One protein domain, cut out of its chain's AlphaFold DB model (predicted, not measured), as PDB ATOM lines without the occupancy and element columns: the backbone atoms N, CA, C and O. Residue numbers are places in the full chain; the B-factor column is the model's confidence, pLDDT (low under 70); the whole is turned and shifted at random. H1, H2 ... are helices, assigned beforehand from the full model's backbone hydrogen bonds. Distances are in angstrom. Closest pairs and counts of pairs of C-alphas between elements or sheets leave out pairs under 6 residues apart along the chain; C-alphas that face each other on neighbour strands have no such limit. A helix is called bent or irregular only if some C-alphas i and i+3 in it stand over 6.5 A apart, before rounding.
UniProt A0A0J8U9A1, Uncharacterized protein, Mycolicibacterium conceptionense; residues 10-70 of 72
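Overview. This is residues 10 to 70 of the 72 residues of an uncharacterized protein of Mycolicibacterium conceptionense (UniProt A0A0J8U9A1). A helical hairpin of two long helices, H3 and H4, side by side and running opposite ways, makes the long axis, and two short helices, H1 and H2, form a layer over one side of it. H2 packs on residues 38 to 42 of H3, while H1 is next to H2 and near H4. The printed part has 61 residues with four named helices, in the order H1, H2, H3, H4, and no named strand; the class is all helix. It is compact, with a radius of gyration of the C-alphas of 10.2 A, and elongated, spanning 30 by 19 by 18 A.

Along the chain. H1, residues 10 to 16, begins at C-alpha 10 (-32.604, -43.870, 16.765) and is neither bent nor irregular, but only just: C-alphas 12 and 15 are 6.1 A apart. H2 is residues 24 to 29. H3, residues 36 to 49, is 20.4 A long and begins at C-alpha 36 (-34.275, -31.073, 18.617). H4, residues 51 to 68, is 25.5 A long and ends at C-alpha 68 (-40.378, -33.467, 21.005); it has a kink of 27 degrees near residue 58 and is irregular, with C-alphas 52 and 55 7.5 A apart.

Arrangement. H1 and H2 touch, closest at the C-alphas of Ala 10 and Ala 29, 4.0 A, at a steep tilt of 45 degrees, opposite ways. H2 touches H3 with H3 residues 38 to 42 alone, closest at the C-alphas of Val 24 and Val 39, 6.3 A; their lines are only just about perpendicular, at 72 degrees. H3 and H4 touch as a hairpin at a shallow tilt of 4 degrees, opposite ways, closest at the C-alphas of Ala 47 and Ser 54, 5.0 A. H1 and H4 are close but not clearly touching, with the C-alphas of Asp 12 and Leu 60 closest at 6.7 A. H1 and H3 are only just apart, 8.3 A at the closest C-alphas, and H2 and H4 are apart. In H2 and H3 every O i to N i+4 pair is within hydrogen-bond range; in H4 12 of 14 are, and in H1 1 of 3, beside 3 of 4 O i to N i+3 pairs.

Size, cuts and confidence. The two farthest C-alphas, of Leu 49 and Phe 70, are 31.1 A apart. The printed part has no cut; the link from H3 to H4 is tight, and those from H1 to H2 and from H2 to H3 are short. The mean pLDDT of the printed part is 91.0, and residues 68 to 70 are under 70.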
ATOM      1  N   ALA A  10     -33.970 -43.372  16.631       89.75
ATOM      2  CA  ALA A  10     -32.604 -43.870  16.765       89.75
ATOM      3  C   ALA A  10     -32.167 -44.690  15.534       89.75
ATOM      4  O   ALA A  10     -31.105 -44.435  14.976       89.75
ATOM      5  N   GLN A  11     -33.017 -45.600  15.045       90.62
ATOM      6  CA  GLN A  11     -32.728 -46.402  13.846       90.62
ATOM      7  C   GLN A  11     -32.641 -45.560  12.567       90.62
ATOM      8  O   GLN A  11     -31.843 -45.853  11.681       90.62
ATOM      9  N   ASP A  12     -33.456 -44.511  12.446       91.25
ATOM     10  CA  ASP A  12     -33.350 -43.583  11.319       91.25
ATOM     11  C   ASP A  12     -32.035 -42.783  11.385       91.25
ATOM     12  O   ASP A  12     -31.398 -42.563  10.353       91.25
ATOM     13  N   ALA A  13     -31.600 -42.398  12.590       93.25
ATOM     14  CA  ALA A  13     -30.367 -41.649  12.822       93.25
ATOM     15  C   ALA A  13     -29.089 -42.455  12.526       93.25
ATOM     16  O   ALA A  13     -28.086 -41.864  12.127       93.25
ATOM     17  N   GLU A  14     -29.120 -43.791  12.639       94.81
ATOM     18  CA  GLU A  14     -27.977 -44.667  12.318       94.81
ATOM     19  C   GLU A  14     -27.422 -44.421  10.908       94.81
ATOM     20  O   GLU A  14     -26.213 -44.482  10.695       94.81
ATOM     21  N   ARG A  15     -28.292 -44.082   9.949       93.88
ATOM     22  CA  ARG A  15     -27.914 -43.823   8.548       93.88
ATOM     23  C   ARG A  15     -27.046 -42.580   8.369       93.88
ATOM     24  O   ARG A  15     -26.387 -42.451   7.342       93.88
ATOM     25  N   PHE A  16     -27.073 -41.674   9.342       95.75
ATOM     26  CA  PHE A  16     -26.362 -40.399   9.305       95.75
ATOM     27  C   PHE A  16     -25.240 -40.324  10.347       95.75
ATOM     28  O   PHE A  16     -24.549 -39.310  10.438       95.75
ATOM     29  N   ALA A  17     -25.044 -41.383  11.139       94.94
ATOM     30  CA  ALA A  17     -24.041 -41.421  12.192       94.94
ATOM     31  C   ALA A  17     -22.633 -41.172  11.624       94.94
ATOM     32  O   ALA A  17     -22.152 -41.903  10.758       94.94
ATOM     33  N   GLY A  18     -21.966 -40.140  12.144       94.31
ATOM     34  CA  GLY A  18     -20.622 -39.741  11.724       94.31
ATOM     35  C   GLY A  18     -20.562 -38.836  10.490       94.31
ATOM     36  O   GLY A  18     -19.458 -38.499  10.069       94.31
ATOM     37  N   LEU A  19     -21.704 -38.436   9.919       95.94
ATOM     38  CA  LEU A  19     -21.743 -37.452   8.831       95.94
ATOM     39  C   LEU A  19     -21.721 -36.005   9.343       95.94
ATOM     40  O   LEU A  19     -21.263 -35.113   8.633       95.94
ATOM     41  N   ASP A  20     -22.212 -35.769  10.559       95.12
ATOM     42  CA  ASP A  20     -22.188 -34.460  11.206       95.12
ATOM     43  C   ASP A  20     -20.922 -34.280  12.066       95.12
ATOM     44  O   ASP A  20     -20.364 -35.244  12.601       95.12
ATOM     45  N   SER A  21     -20.447 -33.041  12.212       90.88
ATOM     46  CA  SER A  21     -19.186 -32.761  12.918       90.88
ATOM     47  C   SER A  21     -19.276 -32.916  14.436       90.88
ATOM     48  O   SER A  21     -18.251 -33.087  15.095       90.88
ATOM     49  N   GLU A  22     -20.483 -32.831  14.993       93.50
ATOM     50  CA  GLU A  22     -20.732 -32.795  16.438       93.50
ATOM     51  C   GLU A  22     -21.182 -34.150  17.005       93.50
ATOM     52  O   GLU A  22     -21.344 -34.286  18.214       93.50
ATOM     53  N   ARG A  23     -21.287 -35.183  16.156       95.56
ATOM     54  CA  ARG A  23     -21.735 -36.549  16.488       95.56
ATOM     55  C   ARG A  23     -23.181 -36.629  16.984       95.56
ATOM     56  O   ARG A  23     -23.557 -37.629  17.598       95.56
ATOM     57  N   VAL A  24     -24.010 -35.643  16.661       96.12
ATOM     58  CA  VAL A  24     -25.427 -35.578  17.032       96.12
ATOM     59  C   VAL A  24     -26.171 -36.816  16.543       96.12
ATOM     60  O   VAL A  24     -26.910 -37.430  17.313       96.12
ATOM     61  N   PHE A  25     -25.955 -37.254  15.297       96.00
ATOM     62  CA  PHE A  25     -26.635 -38.449  14.786       96.00
ATOM     63  C   PHE A  25     -26.124 -39.738  15.425       96.00
ATOM     64  O   PHE A  25     -26.899 -40.669  15.628       96.00
ATOM     65  N   THR A  26     -24.844 -39.794  15.801       96.44
ATOM     66  CA  THR A  26     -24.288 -40.926  16.558       96.44
ATOM     67  C   THR A  26     -24.886 -41.008  17.960       96.44
ATOM     68  O   THR A  26     -25.217 -42.100  18.421       96.44
ATOM     69  N   ASP A  27     -25.045 -39.875  18.638       93.81
ATOM     70  CA  ASP A  27     -25.662 -39.807  19.961       93.81
ATOM     71  C   ASP A  27     -27.149 -40.161  19.902       93.81
ATOM     72  O   ASP A  27     -27.613 -40.989  20.689       93.81
ATOM     73  N   LEU A  28     -27.867 -39.637  18.906       92.12
ATOM     74  CA  LEU A  28     -29.270 -39.961  18.660       92.12
ATOM     75  C   LEU A  28     -29.470 -41.450  18.333       92.12
ATOM     76  O   LEU A  28     -30.376 -42.082  18.876       92.12
ATOM     77  N   ALA A  29     -28.604 -42.036  17.500       93.75
ATOM     78  CA  ALA A  29     -28.617 -43.465  17.181       93.75
ATOM     79  C   ALA A  29     -28.328 -44.344  18.408       93.75
ATOM     80  O   ALA A  29     -28.914 -45.412  18.571       93.75
ATOM     81  N   ALA A  30     -27.476 -43.872  19.320       92.44
ATOM     82  CA  ALA A  30     -27.213 -44.533  20.596       92.44
ATOM     83  C   ALA A  30     -28.342 -44.343  21.631       92.44
ATOM     84  O   ALA A  30     -28.212 -44.815  22.762       92.44
ATOM     85  N   GLY A  31     -29.425 -43.637  21.283       88.62
ATOM     86  CA  GLY A  31     -30.529 -43.324  22.191       88.62
ATOM     87  C   GLY A  31     -30.154 -42.341  23.301       88.62
ATOM     88  O   GLY A  31     -30.856 -42.268  24.310       88.62
ATOM     89  N   ARG A  32     -29.043 -41.606  23.154       89.75
ATOM     90  CA  ARG A  32     -28.678 -40.527  24.074       89.75
ATOM     91  C   ARG A  32     -29.562 -39.311  23.822       89.75
ATOM     92  O   ARG A  32     -30.080 -39.107  22.725       89.75
ATOM     93  N   PHE A  33     -29.724 -38.498  24.861       86.06
ATOM     94  CA  PHE A  33     -30.418 -37.227  24.726       86.06
ATOM     95  C   PHE A  33     -29.620 -36.284  23.820       86.06
ATOM     96  O   PHE A  33     -28.435 -36.054  24.054       86.06
ATOM     97  N   VAL A  34     -30.305 -35.717  22.834       87.44
ATOM     98  CA  VAL A  34     -29.861 -34.600  21.998       87.44
ATOM     99  C   VAL A  34     -31.037 -33.642  21.870       87.44
ATOM    100  O   VAL A  34     -32.193 -34.083  21.883       87.44
ATOM    101  N   SER A  35     -30.786 -32.338  21.772       89.81
ATOM    102  CA  SER A  35     -31.893 -31.404  21.591       89.81
ATOM    103  C   SER A  35     -32.414 -31.462  20.153       89.81
ATOM    104  O   SER A  35     -31.665 -31.704  19.204       89.81
ATOM    105  N   GLY A  36     -33.707 -31.187  19.961       88.69
ATOM    106  CA  GLY A  36     -34.275 -31.073  18.617       88.69
ATOM    107  C   GLY A  36     -33.595 -29.984  17.773       88.69
ATOM    108  O   GLY A  36     -33.508 -30.129  16.554       88.69
ATOM    109  N   TYR A  37     -33.074 -28.926  18.407       90.88
ATOM    110  CA  TYR A  37     -32.295 -27.881  17.740       90.88
ATOM    111  C   TYR A  37     -30.971 -28.418  17.185       90.88
ATOM    112  O   TYR A  37     -30.666 -28.156  16.021       90.88
ATOM    113  N   ASP A  38     -30.240 -29.222  17.963       93.56
ATOM    114  CA  ASP A  38     -28.969 -29.819  17.527       93.56
ATOM    115  C   ASP A  38     -29.187 -30.757  16.337       93.56
ATOM    116  O   ASP A  38     -28.431 -30.735  15.368       93.56
ATOM    117  N   VAL A  39     -30.276 -31.534  16.355       93.75
ATOM    118  CA  VAL A  39     -30.629 -32.429  15.242       93.75
ATOM    119  C   VAL A  39     -30.917 -31.649  13.957       93.75
ATOM    120  O   VAL A  39     -30.514 -32.078  12.876       93.75
ATOM    121  N   ILE A  40     -31.597 -30.502  14.046       94.31
ATOM    122  CA  ILE A  40     -31.870 -29.648  12.881       94.31
ATOM    123  C   ILE A  40     -30.569 -29.036  12.351       94.31
ATOM    124  O   ILE A  40     -30.324 -29.094  11.148       94.31
ATOM    125  N   ALA A  41     -29.714 -28.513  13.231       95.69
ATOM    126  CA  ALA A  41     -28.430 -27.939  12.840       95.69
ATOM    127  C   ALA A  41     -27.514 -28.981  12.171       95.69
ATOM    128  O   ALA A  41     -26.934 -28.712  11.114       95.69
ATOM    129  N   ALA A  42     -27.438 -30.191  12.733       96.81
ATOM    130  CA  ALA A  42     -26.705 -31.313  12.152       96.81
ATOM    131  C   ALA A  42     -27.281 -31.721  10.788       96.81
ATOM    132  O   ALA A  42     -26.529 -31.923   9.834       96.81
ATOM    133  N   ALA A  43     -28.608 -31.775  10.645       96.25
ATOM    134  CA  ALA A  43     -29.255 -32.079   9.371       96.25
ATOM    135  C   ALA A  43     -28.950 -31.031   8.291       96.25
ATOM    136  O   ALA A  43     -28.614 -31.395   7.167       96.25
ATOM    137  N   GLU A  44     -28.998 -29.740   8.618       96.56
ATOM    138  CA  GLU A  44     -28.637 -28.662   7.688       96.56
ATOM    139  C   GLU A  44     -27.151 -28.692   7.308       96.56
ATOM    140  O   GLU A  44     -26.779 -28.388   6.172       96.56
ATOM    141  N   GLN A  45     -26.273 -29.047   8.247       97.44
ATOM    142  CA  GLN A  45     -24.858 -29.254   7.954       97.44
ATOM    143  C   GLN A  45     -24.661 -30.409   6.968       97.44
ATOM    144  O   GLN A  45     -24.038 -30.202   5.925       97.44
ATOM    145  N   VAL A  46     -25.209 -31.592   7.262       97.44
ATOM    146  CA  VAL A  46     -25.052 -32.778   6.410       97.44
ATOM    147  C   VAL A  46     -25.694 -32.552   5.046       97.44
ATOM    148  O   VAL A  46     -25.054 -32.844   4.046       97.44
ATOM    149  N   ALA A  47     -26.883 -31.951   4.963       97.06
ATOM    150  CA  ALA A  47     -27.555 -31.681   3.689       97.06
ATOM    151  C   ALA A  47     -26.754 -30.738   2.771       97.06
ATOM    152  O   ALA A  47     -26.783 -30.887   1.552       97.06
ATOM    153  N   ARG A  48     -25.997 -29.782   3.332       96.88
ATOM    154  CA  ARG A  48     -25.104 -28.916   2.538       96.88
ATOM    155  C   ARG A  48     -23.929 -29.676   1.923       96.88
ATOM    156  O   ARG A  48     -23.475 -29.295   0.848       96.88
ATOM    157  N   LEU A  49     -23.430 -30.708   2.603       96.62
ATOM    158  CA  LEU A  49     -22.301 -31.533   2.151       96.62
ATOM    159  C   LEU A  49     -22.747 -32.737   1.308       96.62
ATOM    160  O   LEU A  49     -22.012 -33.172   0.425       96.62
ATOM    161  N   HIS A  50     -23.958 -33.228   1.563       96.00
ATOM    162  CA  HIS A  50     -24.584 -34.400   0.961       96.00
ATOM    163  C   HIS A  50     -26.011 -34.059   0.500       96.00
ATOM    164  O   HIS A  50     -26.988 -34.483   1.133       96.00
ATOM    165  N   PRO A  51     -26.175 -33.268  -0.578       96.06
ATOM    166  CA  PRO A  51     -27.492 -32.839  -1.045       96.06
ATOM    167  C   PRO A  51     -28.441 -34.003  -1.351       96.06
ATOM    168  O   PRO A  51     -29.650 -33.873  -1.158       96.06
ATOM    169  N   GLU A  52     -27.909 -35.154  -1.760       96.50
ATOM    170  CA  GLU A  52     -28.645 -36.393  -2.019       96.50
ATOM    171  C   GLU A  52     -29.347 -36.970  -0.780       96.50
ATOM    172  O   GLU A  52     -30.301 -37.734  -0.916       96.50
ATOM    173  N   LEU A  53     -28.911 -36.596   0.427       96.50
ATOM    174  CA  LEU A  53     -29.500 -37.046   1.689       96.50
ATOM    175  C   LEU A  53     -30.589 -36.099   2.216       96.50
ATOM    176  O   LEU A  53     -31.235 -36.422   3.214       96.50
ATOM    177  N   SER A  54     -30.827 -34.958   1.559       95.44
ATOM    178  CA  SER A  54     -31.703 -33.887   2.064       95.44
ATOM    179  C   SER A  54     -33.118 -34.364   2.391       95.44
ATOM    180  O   SER A  54     -33.639 -34.048   3.458       95.44
ATOM    181  N   ASP A  55     -33.737 -35.167   1.524       95.50
ATOM    182  CA  ASP A  55     -35.098 -35.672   1.755       95.50
ATOM    183  C   ASP A  55     -35.167 -36.603   2.972       95.50
ATOM    184  O   ASP A  55     -36.096 -36.527   3.781       95.50
ATOM    185  N   ALA A  56     -34.152 -37.451   3.145       95.19
ATOM    186  CA  ALA A  56     -34.070 -38.370   4.273       95.19
ATOM    187  C   ALA A  56     -33.817 -37.620   5.595       95.19
ATOM    188  O   ALA A  56     -34.429 -37.940   6.617       95.19
ATOM    189  N   LEU A  57     -32.977 -36.582   5.570       95.88
ATOM    190  CA  LEU A  57     -32.722 -35.693   6.707       95.88
ATOM    191  C   LEU A  57     -33.971 -34.878   7.082       95.88
ATOM    192  O   LEU A  57     -34.317 -34.769   8.260       95.88
ATOM    193  N   ASN A  58     -34.713 -34.375   6.093       94.56
ATOM    194  CA  ASN A  58     -35.987 -33.686   6.305       94.56
ATOM    195  C   ASN A  58     -37.031 -34.607   6.955       94.56
ATOM    196  O   ASN A  58     -37.731 -34.194   7.881       94.56
ATOM    197  N   ALA A  59     -37.104 -35.871   6.533       93.25
ATOM    198  CA  ALA A  59     -37.990 -36.851   7.155       93.25
ATOM    199  C   ALA A  59     -37.613 -37.118   8.625       93.25
ATOM    200  O   ALA A  59     -38.489 -37.101   9.493       93.25
ATOM    201  N   LEU A  60     -36.321 -37.304   8.928       92.62
ATOM    202  CA  LEU A  60     -35.842 -37.491  10.303       92.62
ATOM    203  C   LEU A  60     -36.166 -36.276  11.183       92.62
ATOM    204  O   LEU A  60     -36.742 -36.431  12.260       92.62
ATOM    205  N   THR A  61     -35.855 -35.063  10.720       92.31
ATOM    206  CA  THR A  61     -36.118 -33.834  11.488       92.31
ATOM    207  C   THR A  61     -37.610 -33.612  11.738       92.31
ATOM    208  O   THR A  61     -37.988 -33.190  12.831       92.31
ATOM    209  N   ALA A  62     -38.484 -33.951  10.784       91.12
ATOM    210  CA  ALA A  62     -39.932 -33.907  10.979       91.12
ATOM    211  C   ALA A  62     -40.395 -34.885  12.073       91.12
ATOM    212  O   ALA A  62     -41.197 -34.514  12.935       91.12
ATOM    213  N   ARG A  63     -39.853 -36.113  12.094       89.69
ATOM    214  CA  ARG A  63     -40.156 -37.102  13.142       89.69
ATOM    215  C   ARG A  63     -39.665 -36.641  14.512       89.69
ATOM    216  O   ARG A  63     -40.431 -36.704  15.470       89.69
ATOM    217  N   VAL A  64     -38.444 -36.122  14.599       87.19
ATOM    218  CA  VAL A  64     -37.859 -35.570  15.834       87.19
ATOM    219  C   VAL A  64     -38.712 -34.420  16.373       87.19
ATOM    220  O   VAL A  64     -39.088 -34.452  17.541       87.19
ATOM    221  N   LYS A  65     -39.136 -33.477  15.520       86.19
ATOM    222  CA  LYS A  65     -40.079 -32.409  15.904       86.19
ATOM    223  C   LYS A  65     -41.390 -32.972  16.453       86.19
ATOM    224  O   LYS A  65     -41.843 -32.529  17.501       86.19
ATOM    225  N   SER A  66     -41.980 -33.962  15.783       83.88
ATOM    226  CA  SER A  66     -43.239 -34.579  16.230       83.88
ATOM    227  C   SER A  66     -43.109 -35.336  17.556       83.88
ATOM    228  O   SER A  66     -44.058 -35.368  18.334       83.88
ATOM    229  N   ALA A  67     -41.936 -35.913  17.830       78.94
ATOM    230  CA  ALA A  67     -41.654 -36.584  19.089       78.94
ATOM    231  C   ALA A  67     -41.413 -35.579  20.218       78.94
ATOM    232  O   ALA A  67     -41.958 -35.778  21.293       78.94
ATOM    233  N   HIS A  68     -40.669 -34.489  19.987       61.22
ATOM    234  CA  HIS A  68     -40.378 -33.467  21.005       61.22
ATOM    235  C   HIS A  68     -41.601 -32.683  21.499       61.22
ATOM    236  O   HIS A  68     -41.562 -32.222  22.630       61.22
ATOM    237  N   TYR A  69     -42.719 -32.644  20.760       48.47
ATOM    238  CA  TYR A  69     -44.009 -32.190  21.317       48.47
ATOM    239  C   TYR A  69     -44.485 -33.019  22.536       48.47
ATOM    240  O   TYR A  69     -45.448 -32.631  23.190       48.47
ATOM    241  N   PHE A  70     -43.829 -34.144  22.852       42.72
ATOM    242  CA  PHE A  70     -44.045 -34.945  24.063       42.72
ATOM    243  C   PHE A  70     -42.937 -34.808  25.130       42.72
ATOM    244  O   PHE A  70     -43.044 -35.461  26.167       42.72
TER     245      PHE A  70